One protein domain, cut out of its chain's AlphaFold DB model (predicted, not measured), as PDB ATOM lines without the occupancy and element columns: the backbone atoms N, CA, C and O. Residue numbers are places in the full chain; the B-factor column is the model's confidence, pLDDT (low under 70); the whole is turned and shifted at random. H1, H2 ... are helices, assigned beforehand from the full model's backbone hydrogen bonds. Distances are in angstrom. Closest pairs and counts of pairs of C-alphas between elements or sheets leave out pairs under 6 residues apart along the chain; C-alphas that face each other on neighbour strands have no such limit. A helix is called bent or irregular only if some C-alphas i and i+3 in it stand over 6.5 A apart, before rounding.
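AT A GLANCE: This is residues 9 to 126 of the 127 residues of an uncharacterized protein of Teladorsagia circumcincta (UniProt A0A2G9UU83). Short helices pack around the first arm of a bent helix: H4a lies in the middle, with H2 and H3 packed on one side of it and H6 crossing it on the other. H1 packs on H2 at one end of the longest axis, H5 packs on the start of H6 at the other end, and H4b, the second arm, turns off from H4a towards the near end of H5. The printed part has 118 residues with six named helices, H1 to H6 in order, and no named strand, and its class is all helix. It is compact, with a radius of gyration of the C-alphas of 14.1 A and spans of 39 by 30 by 23 A.

IN THESE COORDINATES: H1 is residues 19 to 29, 15.4 A long, and begins at C-alpha 19 (185.195, 141.202, 158.336). H2 is residues 35 to 42 and H3 residues 46 to 56, 15.2 A. H4, residues 60 to 81, was assigned as one helix by its hydrogen bonds but is bent, with C-alphas 71 and 74 at 7.7 A. Its arms are H4a, residues 60 to 71, 16.3 A, starting at C-alpha 60 (195.272, 162.911, 164.376), and H4b, residues 74 to 81, 10.6 A. H5 is residues 87 to 97 and H6 residues 102 to 113, each 15.6 A; H6 ends at C-alpha 113 (195.978, 168.957, 149.090).

HOW THE PARTS SIT: H4 is the hub, touching four other helices, and its arms stand at a steep tilt of 62 degrees. H4a touches H2, the closest C-alphas being those of Ala 40 and Gly 66 at 5.3 A, the same way at 36 degrees, a tilt only just steep. H3 and H4a form a hairpin at a shallow tilt of 29 degrees, with the C-alphas of Gln 46 and Glu 67 closest at 5.2 A. H4a, with residues 61 to 65 alone, touches H6 about perpendicular at 79 degrees; the closest C-alphas are those of Ala 61 and Leu 107, 6.0 A. H1 and H2 are a hairpin at 40 degrees, closest at the C-alphas of Phe 22 and Ser 41, 5.2 A. H4b and H5, also a hairpin, only just touch, with 3 pairs of C-alphas within 8 A, the closest those of Ala 79 and Trp 87 at 6.5 A. H6, with residues 102 to 105 alone, touches H5, the C-alphas of Glu 96 and Ser 105 being closest at 5.9 A. H1 is apart from H3, H4a, H4b, H5 and H6. Every O i to N i+4 pair is within hydrogen-bond range in H1, H3, H4a, H4b, H5 and H6, and 3 of 4 are in H2.

THE WHOLE: The two C-alphas farthest apart, those of Tyr 10 and Lys 83, are 40.1 A apart. The printed part has no cut, and the five links between the helices are tight. Residues 114 to 126 hold no named element. The mean pLDDT of the printed part is 78.9, and it is under 70 at residue 30, residue 96 and residues 98 to 126.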
ATOM      1  N   GLN A   9     191.115 142.949 170.640       85.81
ATOM      2  CA  GLN A   9     191.338 143.733 171.858       85.81
ATOM      3  C   GLN A   9     192.779 144.255 171.993       85.81
ATOM      4  O   GLN A   9     193.004 145.347 172.514       85.81
ATOM      5  N   TYR A  10     193.763 143.496 171.500       89.06
ATOM      6  CA  TYR A  10     195.177 143.867 171.580       89.06
ATOM      7  C   TYR A  10     195.565 144.862 170.487       89.06
ATOM      8  O   TYR A  10     196.475 145.666 170.680       89.06
ATOM      9  N   LEU A  11     194.843 144.836 169.367       89.25
ATOM     10  CA  LEU A  11     195.022 145.744 168.236       89.25
ATOM     11  C   LEU A  11     194.177 147.022 168.359       89.25
ATOM     12  O   LEU A  11     194.300 147.915 167.527       89.25
ATOM     13  N   GLY A  12     193.328 147.126 169.387       90.75
ATOM     14  CA  GLY A  12     192.388 148.237 169.556       90.75
ATOM     15  C   GLY A  12     191.211 148.204 168.577       90.75
ATOM     16  O   GLY A  12     190.520 149.206 168.436       90.75
ATOM     17  N   LEU A  13     190.987 147.075 167.904       92.31
ATOM     18  CA  LEU A  13     189.845 146.859 167.019       92.31
ATOM     19  C   LEU A  13     188.590 146.497 167.834       92.31
ATOM     20  O   LEU A  13     188.716 145.979 168.950       92.31
ATOM     21  N   PRO A  14     187.381 146.736 167.295       91.31
ATOM     22  CA  PRO A  14     186.141 146.356 167.963       91.31
ATOM     23  C   PRO A  14     186.053 144.838 168.160       91.31
ATOM     24  O   PRO A  14     186.523 144.061 167.328       91.31
ATOM     25  N   GLU A  15     185.410 144.404 169.249       86.44
ATOM     26  CA  GLU A  15     185.220 142.974 169.547       86.44
ATOM     27  C   GLU A  15     184.505 142.246 168.406       86.44
ATOM     28  O   GLU A  15     184.885 141.134 168.036       86.44
ATOM     29  N   LYS A  16     183.504 142.911 167.817       87.62
ATOM     30  CA  LYS A  16     182.804 142.464 166.617       87.62
ATOM     31  C   LYS A  16     183.249 143.317 165.431       87.62
ATOM     32  O   LYS A  16     182.782 144.441 165.272       87.62
ATOM     33  N   CYS A  17     184.158 142.778 164.626       88.88
ATOM     34  CA  CYS A  17     184.608 143.405 163.388       88.88
ATOM     35  C   CYS A  17     183.678 143.020 162.229       88.88
ATOM     36  O   CYS A  17     183.252 141.872 162.130       88.88
ATOM     37  N   ASP A  18     183.409 143.944 161.306       90.25
ATOM     38  CA  ASP A  18     182.739 143.606 160.040       90.25
ATOM     39  C   ASP A  18     183.770 143.103 159.016       90.25
ATOM     40  O   ASP A  18     184.232 143.821 158.122       90.25
ATOM     41  N   VAL A  19     184.196 141.852 159.200       89.38
ATOM     42  CA  VAL A  19     185.195 141.202 158.336       89.38
ATOM     43  C   VAL A  19     184.648 140.984 156.922       89.38
ATOM     44  O   VAL A  19     185.412 141.031 155.956       89.38
ATOM     45  N   ASP A  20     183.333 140.818 156.776       90.06
ATOM     46  CA  ASP A  20     182.686 140.676 155.473       90.06
ATOM     47  C   ASP A  20     182.797 141.966 154.663       90.06
ATOM     48  O   ASP A  20     183.162 141.930 153.485       90.06
ATOM     49  N   ARG A  21     182.530 143.125 155.280       90.25
ATOM     50  CA  ARG A  21     182.733 144.426 154.632       90.25
ATOM     51  C   ARG A  21     184.191 144.615 154.262       90.25
ATOM     52  O   ARG A  21     184.470 144.892 153.099       90.25
ATOM     53  N   PHE A  22     185.114 144.356 155.184       90.19
ATOM     54  CA  PHE A  22     186.547 144.400 154.890       90.19
ATOM     55  C   PHE A  22     186.929 143.527 153.683       90.19
ATOM     56  O   PHE A  22     187.647 143.980 152.790       90.19
ATOM     57  N   ALA A  23     186.426 142.293 153.606       89.94
ATOM     58  CA  ALA A  23     186.716 141.386 152.501       89.94
ATOM     59  C   ALA A  23     186.149 141.895 151.164       89.94
ATOM     60  O   ALA A  23     186.840 141.826 150.140       89.94
ATOM     61  N   ARG A  24     184.926 142.452 151.159       89.19
ATOM     62  CA  ARG A  24     184.311 143.062 149.961       89.19
ATOM     63  C   ARG A  24     185.126 144.252 149.456       89.19
ATOM     64  O   ARG A  24     185.468 144.303 148.274       89.19
ATOM     65  N   VAL A  25     185.472 145.160 150.364       86.69
ATOM     66  CA  VAL A  25     186.298 146.359 150.145       86.69
ATOM     67  C   VAL A  25     187.642 145.964 149.530       86.69
ATOM     68  O   VAL A  25     187.996 146.413 148.439       86.69
ATOM     69  N   PHE A  26     188.360 145.047 150.185       86.56
ATOM     70  CA  PHE A  26     189.675 144.583 149.750       86.56
ATOM     71  C   PHE A  26     189.632 143.932 148.361       86.56
ATOM     72  O   PHE A  26     190.437 144.251 147.484       86.56
ATOM     73  N   THR A  27     188.662 143.045 148.131       87.94
ATOM     74  CA  THR A  27     188.529 142.307 146.864       87.94
ATOM     75  C   THR A  27     188.228 143.237 145.693       87.94
ATOM     76  O   THR A  27     188.765 143.051 144.597       87.94
ATOM     77  N   LYS A  28     187.378 144.243 145.921       84.19
ATOM     78  CA  LYS A  28     186.919 145.167 144.882       84.19
ATOM     79  C   LYS A  28     188.003 146.168 144.472       84.19
ATOM     80  O   LYS A  28     188.060 146.525 143.299       84.19
ATOM     81  N   TYR A  29     188.891 146.566 145.387       80.19
ATOM     82  CA  TYR A  29     189.831 147.670 145.147       80.19
ATOM     83  C   TYR A  29     191.312 147.333 145.380       80.19
ATOM     84  O   TYR A  29     192.103 148.254 145.521       80.19
ATOM     85  N   LYS A  30     191.669 146.036 145.366       67.88
ATOM     86  CA  LYS A  30     192.985 145.335 145.382       67.88
ATOM     87  C   LYS A  30     194.294 146.096 145.691       67.88
ATOM     88  O   LYS A  30     195.150 145.524 146.357       67.88
ATOM     89  N   THR A  31     194.513 147.313 145.198       74.69
ATOM     90  CA  THR A  31     195.706 148.135 145.443       74.69
ATOM     91  C   THR A  31     195.365 149.623 145.524       74.69
ATOM     92  O   THR A  31     194.567 150.112 144.730       74.69
ATOM     93  N   GLY A  32     196.066 150.359 146.391       72.06
ATOM     94  CA  GLY A  32     196.021 151.828 146.430       72.06
ATOM     95  C   GLY A  32     195.072 152.427 147.466       72.06
ATOM     96  O   GLY A  32     195.023 153.647 147.578       72.06
ATOM     97  N   LEU A  33     194.374 151.594 148.241       77.19
ATOM     98  CA  LEU A  33     193.547 152.064 149.346       77.19
ATOM     99  C   LEU A  33     194.403 152.628 150.478       77.19
ATOM    100  O   LEU A  33     195.430 152.058 150.856       77.19
ATOM    101  N   GLU A  34     193.935 153.733 151.045       82.44
ATOM    102  CA  GLU A  34     194.525 154.308 152.245       82.44
ATOM    103  C   GLU A  34     194.317 153.335 153.435       82.44
ATOM    104  O   GLU A  34     193.228 152.770 153.579       82.44
ATOM    105  N   PRO A  35     195.336 153.055 154.273       86.50
ATOM    106  CA  PRO A  35     195.232 152.026 155.314       86.50
ATOM    107  C   PRO A  35     194.095 152.245 156.320       86.50
ATOM    108  O   PRO A  35     193.438 151.290 156.735       86.50
ATOM    109  N   MET A  36     193.828 153.493 156.695       88.69
ATOM    110  CA  MET A  36     192.741 153.860 157.592       88.69
ATOM    111  C   MET A  36     191.371 153.573 156.981       88.69
ATOM    112  O   MET A  36     190.438 153.256 157.713       88.69
ATOM    113  N   LEU A  37     191.245 153.605 155.654       87.75
ATOM    114  CA  LEU A  37     190.035 153.191 154.944       87.75
ATOM    115  C   LEU A  37     189.706 151.710 155.208       87.75
ATOM    116  O   LEU A  37     188.563 151.349 155.497       87.75
ATOM    117  N   MET A  38     190.733 150.858 155.182       89.75
ATOM    118  CA  MET A  38     190.599 149.440 155.518       89.75
ATOM    119  C   MET A  38     190.241 149.246 156.991       89.75
ATOM    120  O   MET A  38     189.369 148.440 157.304       89.75
ATOM    121  N   ILE A  39     190.850 150.011 157.899       92.25
ATOM    122  CA  ILE A  39     190.491 149.964 159.322       92.25
ATOM    123  C   ILE A  39     189.044 150.414 159.545       92.25
ATOM    124  O   ILE A  39     188.291 149.729 160.228       92.25
ATOM    125  N   ALA A  40     188.621 151.514 158.924       92.38
ATOM    126  CA  ALA A  40     187.258 152.023 159.027       92.38
ATOM    127  C   ALA A  40     186.219 151.012 158.516       92.38
ATOM    128  O   ALA A  40     185.110 150.956 159.043       92.38
ATOM    129  N   SER A  41     186.582 150.158 157.552       92.25
ATOM    130  CA  SER A  41     185.718 149.061 157.110       92.25
ATOM    131  C   SER A  41     185.478 147.988 158.178       92.25
ATOM    132  O   SER A  41     184.465 147.302 158.111       92.25
ATOM    133  N   LEU A  42     186.328 147.874 159.201       92.50
ATOM    134  CA  LEU A  42     186.128 146.954 160.329       92.50
ATOM    135  C   LEU A  42     185.302 147.578 161.464       92.50
ATOM    136  O   LEU A  42     184.780 146.845 162.301       92.50
ATOM    137  N   CYS A  43     185.189 148.907 161.494       93.31
ATOM    138  CA  CYS A  43     184.581 149.682 162.574       93.31
ATOM    139  C   CYS A  43     183.126 150.065 162.277       93.31
ATOM    140  O   CYS A  43     182.760 150.329 161.133       93.31
ATOM    141  N   GLU A  44     182.292 150.161 163.313       91.88
ATOM    142  CA  GLU A  44     180.884 150.545 163.171       91.88
ATOM    143  C   GLU A  44     180.600 151.990 163.557       91.88
ATOM    144  O   GLU A  44     179.677 152.605 163.022       91.88
ATOM    145  N   ASN A  45     181.368 152.533 164.496       92.75
ATOM    146  CA  ASN A  45     181.136 153.866 165.038       92.75
ATOM    147  C   ASN A  45     182.456 154.578 165.396       92.75
ATOM    148  O   ASN A  45     183.531 153.979 165.409       92.75
ATOM    149  N   GLN A  46     182.373 155.873 165.708       92.62
ATOM    150  CA  GLN A  46     183.543 156.692 166.048       92.62
ATOM    151  C   GLN A  46     184.313 156.179 167.281       92.62
ATOM    152  O   GLN A  46     185.531 156.322 167.331       92.62
ATOM    153  N   LYS A  47     183.651 155.532 168.252       93.50
ATOM    154  CA  LYS A  47     184.326 155.005 169.455       93.50
ATOM    155  C   LYS A  47     185.263 153.846 169.128       93.50
ATOM    156  O   LYS A  47     186.270 153.660 169.818       93.50
ATOM    157  N   ASP A  48     184.951 153.080 168.086       94.38
ATOM    158  CA  ASP A  48     185.819 152.004 167.605       94.38
ATOM    159  C   ASP A  48     187.110 152.602 167.026       94.38
ATOM    160  O   ASP A  48     188.208 152.152 167.355       94.38
ATOM    161  N   ILE A  49     186.985 153.684 166.247       94.44
ATOM    162  CA  ILE A  49     188.121 154.434 165.693       94.44
ATOM    163  C   ILE A  49     188.956 155.070 166.805       94.44
ATOM    164  O   ILE A  49     190.184 154.980 166.788       94.44
ATOM    165  N   GLU A  50     188.311 155.672 167.804       93.00
ATOM    166  CA  GLU A  50     188.994 156.260 168.957       93.00
ATOM    167  C   GLU A  50     189.766 155.198 169.756       93.00
ATOM    168  O   GLU A  50     190.920 155.406 170.140       93.00
ATOM    169  N   SER A  51     189.152 154.032 169.978       93.50
ATOM    170  CA  SER A  51     189.780 152.912 170.685       93.50
ATOM    171  C   SER A  51     190.985 152.362 169.930       93.50
ATOM    172  O   SER A  51     192.025 152.112 170.554       93.50
ATOM    173  N   PHE A  52     190.874 152.253 168.606       94.31
ATOM    174  CA  PHE A  52     191.974 151.866 167.732       94.31
ATOM    175  C   PHE A  52     193.110 152.887 167.798       94.31
ATOM    176  O   PHE A  52     194.232 152.535 168.162       94.31
ATOM    177  N   HIS A  53     192.809 154.166 167.562       94.12
ATOM    178  CA  HIS A  53     193.774 155.265 167.609       94.12
ATOM    179  C   HIS A  53     194.515 155.337 168.951       94.12
ATOM    180  O   HIS A  53     195.737 155.497 168.986       94.12
ATOM    181  N   ARG A  54     193.807 155.149 170.074       92.19
ATOM    182  CA  ARG A  54     194.408 155.132 171.418       92.19
ATOM    183  C   ARG A  54     195.456 154.027 171.582       92.19
ATOM    184  O   ARG A  54     196.396 154.204 172.359       92.19
ATOM    185  N   LYS A  55     195.308 152.886 170.900       93.50
ATOM    186  CA  LYS A  55     196.284 151.786 170.954       93.50
ATOM    187  C   LYS A  55     197.405 151.916 169.943       93.50
ATOM    188  O   LYS A  55     198.550 151.651 170.300       93.50
ATOM    189  N   THR A  56     197.098 152.344 168.728       91.19
ATOM    190  CA  THR A  56     198.069 152.395 167.632       91.19
ATOM    191  C   THR A  56     198.868 153.695 167.582       91.19
ATOM    192  O   THR A  56     199.919 153.720 166.951       91.19
ATOM    193  N   LYS A  57     198.429 154.748 168.295       88.50
ATOM    194  CA  LYS A  57     199.067 156.078 168.334       88.50
ATOM    195  C   LYS A  57     199.285 156.672 166.936       88.50
ATOM    196  O   LYS A  57     200.324 157.274 166.665       88.50
ATOM    197  N   LEU A  58     198.306 156.470 166.058       84.81
ATOM    198  CA  LEU A  58     198.291 157.052 164.719       84.81
ATOM    199  C   LEU A  58     198.197 158.580 164.768       84.81
ATOM    200  O   LEU A  58     197.982 159.185 165.818       84.81
ATOM    201  N   SER A  59     198.384 159.220 163.618       87.75
ATOM    202  CA  SER A  59     198.243 160.666 163.519       87.75
ATOM    203  C   SER A  59     196.790 161.098 163.741       87.75
ATOM    204  O   SER A  59     195.839 160.408 163.362       87.75
ATOM    205  N   ASN A  60     196.605 162.312 164.268       85.75
ATOM    206  CA  ASN A  60     195.272 162.911 164.376       85.75
ATOM    207  C   ASN A  60     194.556 162.970 163.017       85.75
ATOM    208  O   ASN A  60     193.338 162.855 162.972       85.75
ATOM    209  N   ALA A  61     195.300 163.112 161.917       82.62
ATOM    210  CA  ALA A  61     194.733 163.128 160.576       82.62
ATOM    211  C   ALA A  61     194.159 161.758 160.162       82.62
ATOM    212  O   ALA A  61     193.113 161.705 159.524       82.62
ATOM    213  N   GLU A  62     194.797 160.645 160.541       85.94
ATOM    214  CA  GLU A  62     194.245 159.297 160.332       85.94
ATOM    215  C   GLU A  62     193.020 159.052 161.212       85.94
ATOM    216  O   GLU A  62     192.009 158.563 160.718       85.94
ATOM    217  N   ARG A  63     193.044 159.469 162.486       89.56
ATOM    218  CA  ARG A  63     191.854 159.380 163.349       89.56
ATOM    219  C   ARG A  63     190.654 160.096 162.729       89.56
ATOM    220  O   ARG A  63     189.591 159.503 162.588       89.56
ATOM    221  N   ILE A  64     190.861 161.351 162.331       86.69
ATOM    222  CA  ILE A  64     189.843 162.207 161.717       86.69
ATOM    223  C   ILE A  64     189.292 161.568 160.437       86.69
ATOM    224  O   ILE A  64     188.081 161.558 160.229       86.69
ATOM    225  N   LEU A  65     190.160 160.990 159.603       85.31
ATOM    226  CA  LEU A  65     189.746 160.273 158.399       85.31
ATOM    227  C   LEU A  65     188.847 159.075 158.732       85.31
ATOM    228  O   LEU A  65     187.778 158.929 158.142       85.31
ATOM    229  N   GLY A  66     189.245 158.241 159.694       89.25
ATOM    230  CA  GLY A  66     188.442 157.095 160.122       89.25
ATOM    231  C   GLY A  66     187.080 157.503 160.686       89.25
ATOM    232  O   GLY A  66     186.061 156.916 160.326       89.25
ATOM    233  N   GLU A  67     187.051 158.538 161.529       89.88
ATOM    234  CA  GLU A  67     185.815 159.098 162.090       89.88
ATOM    235  C   GLU A  67     184.890 159.620 160.989       89.88
ATOM    236  O   GLU A  67     183.698 159.305 160.991       89.88
ATOM    237  N   PHE A  68     185.436 160.353 160.019       86.38
ATOM    238  CA  PHE A  68     184.690 160.865 158.874       86.38
ATOM    239  C   PHE A  68     184.046 159.733 158.060       86.38
ATOM    240  O   PHE A  68     182.835 159.751 157.833       86.38
ATOM    241  N   ILE A  69     184.820 158.707 157.688       88.12
ATOM    242  CA  ILE A  69     184.328 157.569 156.895       88.12
ATOM    243  C   ILE A  69     183.174 156.868 157.613       88.12
ATOM    244  O   ILE A  69     182.107 156.663 157.037       88.12
ATOM    245  N   VAL A  70     183.369 156.502 158.881       90.88
ATOM    246  CA  VAL A  70     182.366 155.747 159.643       90.88
ATOM    247  C   VAL A  70     181.083 156.557 159.852       90.88
ATOM    248  O   VAL A  70     179.991 155.988 159.820       90.88
ATOM    249  N   THR A  71     181.208 157.876 160.013       90.50
ATOM    250  CA  THR A  71     180.067 158.786 160.187       90.50
ATOM    251  C   THR A  71     179.242 158.902 158.910       90.50
ATOM    252  O   THR A  71     178.022 158.771 158.953       90.50
ATOM    253  N   HIS A  72     179.901 159.085 157.768       87.56
ATOM    254  CA  HIS A  72     179.233 159.523 156.545       87.56
ATOM    255  C   HIS A  72     179.054 158.438 155.473       87.56
ATOM    256  O   HIS A  72     178.384 158.670 154.469       87.56
ATOM    257  N   ARG A  73     179.601 157.228 155.653       87.81
ATOM    258  CA  ARG A  73     179.503 156.141 154.653       87.81
ATOM    259  C   ARG A  73     178.072 155.807 154.216       87.81
ATOM    260  O   ARG A  73     177.862 155.499 153.052       87.81
ATOM    261  N   LYS A  74     177.083 155.897 155.115       88.62
ATOM    262  CA  LYS A  74     175.671 155.621 154.782       88.62
ATOM    263  C   LYS A  74     175.061 156.719 153.912       88.62
ATOM    264  O   LYS A  74     174.299 156.431 152.999       88.62
ATOM    265  N   GLU A  75     175.401 157.974 154.190       87.38
ATOM    266  CA  GLU A  75     174.977 159.116 153.371       87.38
ATOM    267  C   GLU A  75     175.621 159.032 151.986       87.38
ATOM    268  O   GLU A  75     174.945 159.216 150.976       87.38
ATOM    269  N   ALA A  76     176.892 158.627 151.930       84.56
ATOM    270  CA  ALA A  76     177.566 158.321 150.679       84.56
ATOM    271  C   ALA A  76     176.849 157.183 149.925       84.56
ATOM    272  O   ALA A  76     176.474 157.353 148.771       84.56
ATOM    273  N   GLU A  77     176.562 156.044 150.555       84.62
ATOM    274  CA  GLU A  77     175.812 154.946 149.922       84.62
ATOM    275  C   GLU A  77     174.498 155.407 149.269       84.62
ATOM    276  O   GLU A  77     174.185 155.052 148.125       84.62
ATOM    277  N   GLN A  78     173.747 156.246 149.982       87.75
ATOM    278  CA  GLN A  78     172.504 156.826 149.483       87.75
ATOM    279  C   GLN A  78     172.755 157.784 148.314       87.75
ATOM    280  O   GLN A  78     172.061 157.707 147.298       87.75
ATOM    281  N   ALA A  79     173.768 158.646 148.410       86.06
ATOM    282  CA  ALA A  79     174.162 159.545 147.331       86.06
ATOM    283  C   ALA A  79     174.565 158.771 146.064       86.06
ATOM    284  O   ALA A  79     174.104 159.106 144.971       86.06
ATOM    285  N   LEU A  80     175.330 157.682 146.204       83.00
ATOM    286  CA  LEU A  80     175.712 156.806 145.095       83.00
ATOM    287  C   LEU A  80     174.493 156.151 144.444       83.00
ATOM    288  O   LEU A  80     174.385 156.139 143.216       83.00
ATOM    289  N   SER A  81     173.564 155.650 145.258       85.88
ATOM    290  CA  SER A  81     172.307 155.055 144.785       85.88
ATOM    291  C   SER A  81     171.469 156.063 143.990       85.88
ATOM    292  O   SER A  81     170.867 155.716 142.974       85.88
ATOM    293  N   ASN A  82     171.523 157.337 144.387       87.88
ATOM    294  CA  ASN A  82     170.881 158.461 143.706       87.88
ATOM    295  C   ASN A  82     171.719 159.052 142.554       87.88
ATOM    296  O   ASN A  82     171.328 160.063 141.973       87.88
ATOM    297  N   LYS A  83     172.862 158.439 142.207       85.56
ATOM    298  CA  LYS A  83     173.832 158.915 141.200       85.56
ATOM    299  C   LYS A  83     174.414 160.310 141.487       85.56
ATOM    300  O   LYS A  83     174.984 160.927 140.588       85.56
ATOM    301  N   ASN A  84     174.322 160.793 142.726       82.88
ATOM    302  CA  ASN A  84     174.951 162.034 143.163       82.88
ATOM    303  C   ASN A  84     176.418 161.777 143.544       82.88
ATOM    304  O   ASN A  84     176.766 161.582 144.706       82.88
ATOM    305  N   VAL A  85     177.289 161.762 142.537       77.44
ATOM    306  CA  VAL A  85     178.728 161.512 142.720       77.44
ATOM    307  C   VAL A  85     179.483 162.691 143.341       77.44
ATOM    308  O   VAL A  85     180.594 162.492 143.832       77.44
ATOM    309  N   ASP A  86     178.893 163.888 143.343       79.81
ATOM    310  CA  ASP A  86     179.511 165.128 143.827       79.81
ATOM    311  C   ASP A  86     179.131 165.488 145.270       79.81
ATOM    312  O   ASP A  86     179.711 166.416 145.821       79.81
ATOM    313  N   TRP A  87     178.259 164.706 145.919       82.94
ATOM    314  CA  TRP A  87     177.786 164.911 147.299       82.94
ATOM    315  C   TRP A  87     178.896 165.229 148.318       82.94
ATOM    316  O   TRP A  87     178.721 166.033 149.228       82.94
ATOM    317  N   TRP A  88     180.075 164.630 148.159       74.94
ATOM    318  CA  TRP A  88     181.220 164.869 149.036       74.94
ATOM    319  C   TRP A  88     181.772 166.301 148.936       74.94
ATOM    320  O   TRP A  88     182.310 166.802 149.920       74.94
ATOM    321  N   LYS A  89     181.680 166.953 147.764       75.81
ATOM    322  CA  LYS A  89     182.111 168.347 147.577       75.81
ATOM    323  C   LYS A  89     181.216 169.241 148.403       75.81
ATOM    324  O   LYS A  89     181.723 170.057 149.164       75.81
ATOM    325  N   ASP A  90     179.911 169.020 148.283       81.44
ATOM    326  CA  ASP A  90     178.895 169.744 149.036       81.44
ATOM    327  C   ASP A  90     179.125 169.546 150.540       81.44
ATOM    328  O   ASP A  90     179.219 170.521 151.279       81.44
ATOM    329  N   MET A  91     179.382 168.307 150.973       79.19
ATOM    330  CA  MET A  91     179.708 167.988 152.367       79.19
ATOM    331  C   MET A  91     180.978 168.698 152.869       79.19
ATOM    332  O   MET A  91     180.996 169.239 153.973       79.19
ATOM    333  N   ILE A  92     182.062 168.723 152.085       74.75
ATOM    334  CA  ILE A  92     183.291 169.431 152.479       74.75
ATOM    335  C   ILE A  92     183.032 170.935 152.596       74.75
ATOM    336  O   ILE A  92     183.461 171.541 153.578       74.75
ATOM    337  N   VAL A  93     182.313 171.522 151.637       78.94
ATOM    338  CA  VAL A  93     181.938 172.941 151.666       78.94
ATOM    339  C   VAL A  93     181.096 173.247 152.910       78.94
ATOM    340  O   VAL A  93     181.373 174.212 153.620       78.94
ATOM    341  N   GLU A  94     180.124 172.402 153.250       77.81
ATOM    342  CA  GLU A  94     179.321 172.550 154.470       77.81
ATOM    343  C   GLU A  94     180.178 172.488 155.747       77.81
ATOM    344  O   GLU A  94     180.014 173.309 156.660       77.81
ATOM    345  N   LEU A  95     181.147 171.571 155.808       72.19
ATOM    346  CA  LEU A  95     182.070 171.441 156.940       72.19
ATOM    347  C   LEU A  95     183.036 172.629 157.080       72.19
ATOM    348  O   LEU A  95     183.493 172.914 158.190       72.19
ATOM    349  N   GLU A  96     183.357 173.334 155.994       69.75
ATOM    350  CA  GLU A  96     184.136 174.580 156.042       69.75
ATOM    351  C   GLU A  96     183.327 175.759 156.588       69.75
ATOM    352  O   GLU A  96     183.856 176.575 157.346       69.75
ATOM    353  N   VAL A  97     182.050 175.846 156.212       72.62
ATOM    354  CA  VAL A  97     181.164 176.958 156.586       72.62
ATOM    355  C   VAL A  97     180.653 176.814 158.025       72.62
ATOM    356  O   VAL A  97     180.331 177.814 158.671       72.62
ATOM    357  N   THR A  98     180.619 175.593 158.569       66.62
ATOM    358  CA  THR A  98     180.109 175.329 159.921       66.62
ATOM    359  C   THR A  98     181.060 175.864 161.015       66.62
ATOM    360  O   THR A  98     182.195 175.384 161.147       66.62
ATOM    361  N   PRO A  99     180.620 176.810 161.875       57.03
ATOM    362  CA  PRO A  99     181.458 177.330 162.950       57.03
ATOM    363  C   PRO A  99     181.830 176.216 163.942       57.03
ATOM    364  O   PRO A  99     180.982 175.450 164.386       57.03
ATOM    365  N   GLY A 100     183.118 176.117 164.293       62.81
ATOM    366  CA  GLY A 100     183.642 175.119 165.240       62.81
ATOM    367  C   GLY A 100     184.290 173.873 164.616       62.81
ATOM    368  O   GLY A 100     185.029 173.184 165.315       62.81
ATOM    369  N   HIS A 101     184.122 173.622 163.312       57.72
ATOM    370  CA  HIS A 101     184.715 172.462 162.615       57.72
ATOM    371  C   HIS A 101     185.985 172.786 161.810       57.72
ATOM    372  O   HIS A 101     186.584 171.901 161.197       57.72
ATOM    373  N   GLY A 102     186.467 174.032 161.871       55.75
ATOM    374  CA  GLY A 102     187.580 174.529 161.053       55.75
ATOM    375  C   GLY A 102     188.923 173.805 161.225       55.75
ATOM    376  O   GLY A 102     189.793 173.943 160.372       55.75
ATOM    377  N   MET A 103     189.126 173.035 162.300       56.94
ATOM    378  CA  MET A 103     190.322 172.195 162.466       56.94
ATOM    379  C   MET A 103     190.169 170.837 161.760       56.94
ATOM    380  O   MET A 103     191.138 170.319 161.211       56.94
ATOM    381  N   PHE A 104     188.945 170.296 161.741       62.50
ATOM    382  CA  PHE A 104     188.586 169.012 161.134       62.50
ATOM    383  C   PHE A 104     188.663 169.104 159.606       62.50
ATOM    384  O   PHE A 104     189.365 168.316 158.970       62.50
ATOM    385  N   SER A 105     188.036 170.139 159.033       59.94
ATOM    386  CA  SER A 105     188.075 170.423 157.596       59.94
ATOM    387  C   SER A 105     189.492 170.740 157.122       59.94
ATOM    388  O   SER A 105     189.949 170.149 156.149       59.94
ATOM    389  N   LYS A 106     190.253 171.572 157.848       62.72
ATOM    390  CA  LYS A 106     191.642 171.902 157.479       62.72
ATOM    391  C   LYS A 106     192.595 170.711 157.513       62.72
ATOM    392  O   LYS A 106     193.459 170.636 156.651       62.72
ATOM    393  N   LEU A 107     192.483 169.797 158.482       63.66
ATOM    394  CA  LEU A 107     193.358 168.615 158.558       63.66
ATOM    395  C   LEU A 107     193.063 167.617 157.440       63.66
ATOM    396  O   LEU A 107     193.994 167.075 156.843       63.66
ATOM    397  N   LEU A 108     191.779 167.423 157.135       64.38
ATOM    398  CA  LEU A 108     191.334 166.659 155.978       64.38
ATOM    399  C   LEU A 108     191.871 167.305 154.698       64.38
ATOM    400  O   LEU A 108     192.665 166.689 153.995       64.38
ATOM    401  N   LEU A 109     191.557 168.578 154.454       62.56
ATOM    402  CA  LEU A 109     191.999 169.326 153.274       62.56
ATOM    403  C   LEU A 109     193.519 169.404 153.134       62.56
ATOM    404  O   LEU A 109     194.003 169.312 152.020       62.56
ATOM    405  N   PHE A 110     194.287 169.524 154.220       55.47
ATOM    406  CA  PHE A 110     195.754 169.542 154.173       55.47
ATOM    407  C   PHE A 110     196.341 168.173 153.801       55.47
ATOM    408  O   PHE A 110     197.280 168.087 153.002       55.47
ATOM    409  N   LYS A 111     195.769 167.084 154.341       57.75
ATOM    410  CA  LYS A 111     196.125 165.720 153.922       57.75
ATOM    411  C   LYS A 111     195.706 165.495 152.459       57.75
ATOM    412  O   LYS A 111     196.450 164.859 151.723       57.75
ATOM    413  N   TYR A 112     194.593 166.079 152.010       58.69
ATOM    414  CA  TYR A 112     194.076 165.962 150.640       58.69
ATOM    415  C   TYR A 112     194.767 166.867 149.610       58.69
ATOM    416  O   TYR A 112     194.930 166.458 148.468       58.69
ATOM    417  N   SER A 113     195.241 168.056 149.985       45.62
ATOM    418  CA  SER A 113     195.978 168.957 149.090       45.62
ATOM    419  C   SER A 113     197.390 168.445 148.808       45.62
ATOM    420  O   SER A 113     197.970 168.777 147.781       45.62
ATOM    421  N   SER A 114     197.948 167.641 149.723       42.66
ATOM    422  CA  SER A 114     199.256 166.989 149.563       42.66
ATOM    423  C   SER A 114     199.166 165.590 148.937       42.66
ATOM    424  O   SER A 114     200.183 165.039 148.522       42.66
ATOM    425  N   ILE A 115     197.969 164.994 148.868       43.41
ATOM    426  CA  ILE A 115     197.729 163.659 148.314       43.41
ATOM    427  C   ILE A 115     196.734 163.809 147.159       43.41
ATOM    428  O   ILE A 115     195.529 163.705 147.359       43.41
ATOM    429  N   GLU A 116     197.229 163.948 145.924       41.25
ATOM    430  CA  GLU A 116     196.445 163.888 144.665       41.25
ATOM    431  C   GLU A 116     195.643 162.571 144.468       41.25
ATOM    432  O   GLU A 116     195.141 162.289 143.382       41.25
ATOM    433  N   LYS A 117     195.546 161.705 145.485       46.09
ATOM    434  CA  LYS A 117     195.132 160.302 145.360       46.09
ATOM    435  C   LYS A 117     193.914 159.892 146.172       46.09
ATOM    436  O   LYS A 117     193.451 158.783 145.945       46.09
ATOM    437  N   PHE A 118     193.367 160.731 147.055       48.16
ATOM    438  CA  PHE A 118     192.092 160.389 147.697       48.16
ATOM    439  C   PHE A 118     190.946 160.725 146.738       48.16
ATOM    440  O   PHE A 118     190.316 161.778 146.801       48.16
ATOM    441  N   SER A 119     190.741 159.844 145.762       49.56
ATOM    442  CA  SER A 119     189.574 159.903 144.895       49.56
ATOM    443  C   SER A 119     188.406 159.330 145.681       49.56
ATOM    444  O   SER A 119     188.507 158.246 146.223       49.56
ATOM    445  N   ILE A 120     187.264 160.001 145.689       49.81
ATOM    446  CA  ILE A 120     185.987 159.628 146.335       49.81
ATOM    447  C   ILE A 120     185.494 158.222 145.988       49.81
ATOM    448  O   ILE A 120     184.670 157.657 146.707       49.81
ATOM    449  N   ARG A 121     186.065 157.612 144.939       51.84
ATOM    450  CA  ARG A 121     186.027 156.160 144.757       51.84
ATOM    451  C   ARG A 121     186.304 155.423 146.062       51.84
ATOM    452  O   ARG A 121     185.553 154.490 146.302       51.84
ATOM    453  N   ASP A 122     187.266 155.902 146.856       60.09
ATOM    454  CA  ASP A 122     187.782 155.394 148.132       60.09
ATOM    455  C   ASP A 122     186.729 155.397 149.253       60.09
ATOM    456  O   ASP A 122     186.628 154.433 149.998       60.09
ATOM    457  N   MET A 123     185.844 156.394 149.355       61.44
ATOM    458  CA  MET A 123     184.821 156.375 150.415       61.44
ATOM    459  C   MET A 123     183.650 155.441 150.083       61.44
ATOM    460  O   MET A 123     183.186 154.703 150.952       61.44
ATOM    461  N   TYR A 124     183.247 155.382 148.808       59.75
ATOM    462  CA  TYR A 124     182.294 154.380 148.307       59.75
ATOM    463  C   TYR A 124     182.854 152.946 148.317       59.75
ATOM    464  O   TYR A 124     182.119 151.999 148.040       59.75
ATOM    465  N   VAL A 125     184.149 152.761 148.600       60.38
ATOM    466  CA  VAL A 125     184.754 151.430 148.788       60.38
ATOM    467  C   VAL A 125     184.232 150.790 150.058       60.38
ATOM    468  O   VAL A 125     184.008 149.588 150.053       60.38
ATOM    469  N   VAL A 126     184.054 151.596 151.114       60.50
ATOM    470  CA  VAL A 126     183.709 151.175 152.487       60.50
ATOM    471  C   VAL A 126     182.208 150.957 152.679       60.50
ATOM    472  O   VAL A 126     181.769 150.637 153.779       60.50
TER     473      VAL A 126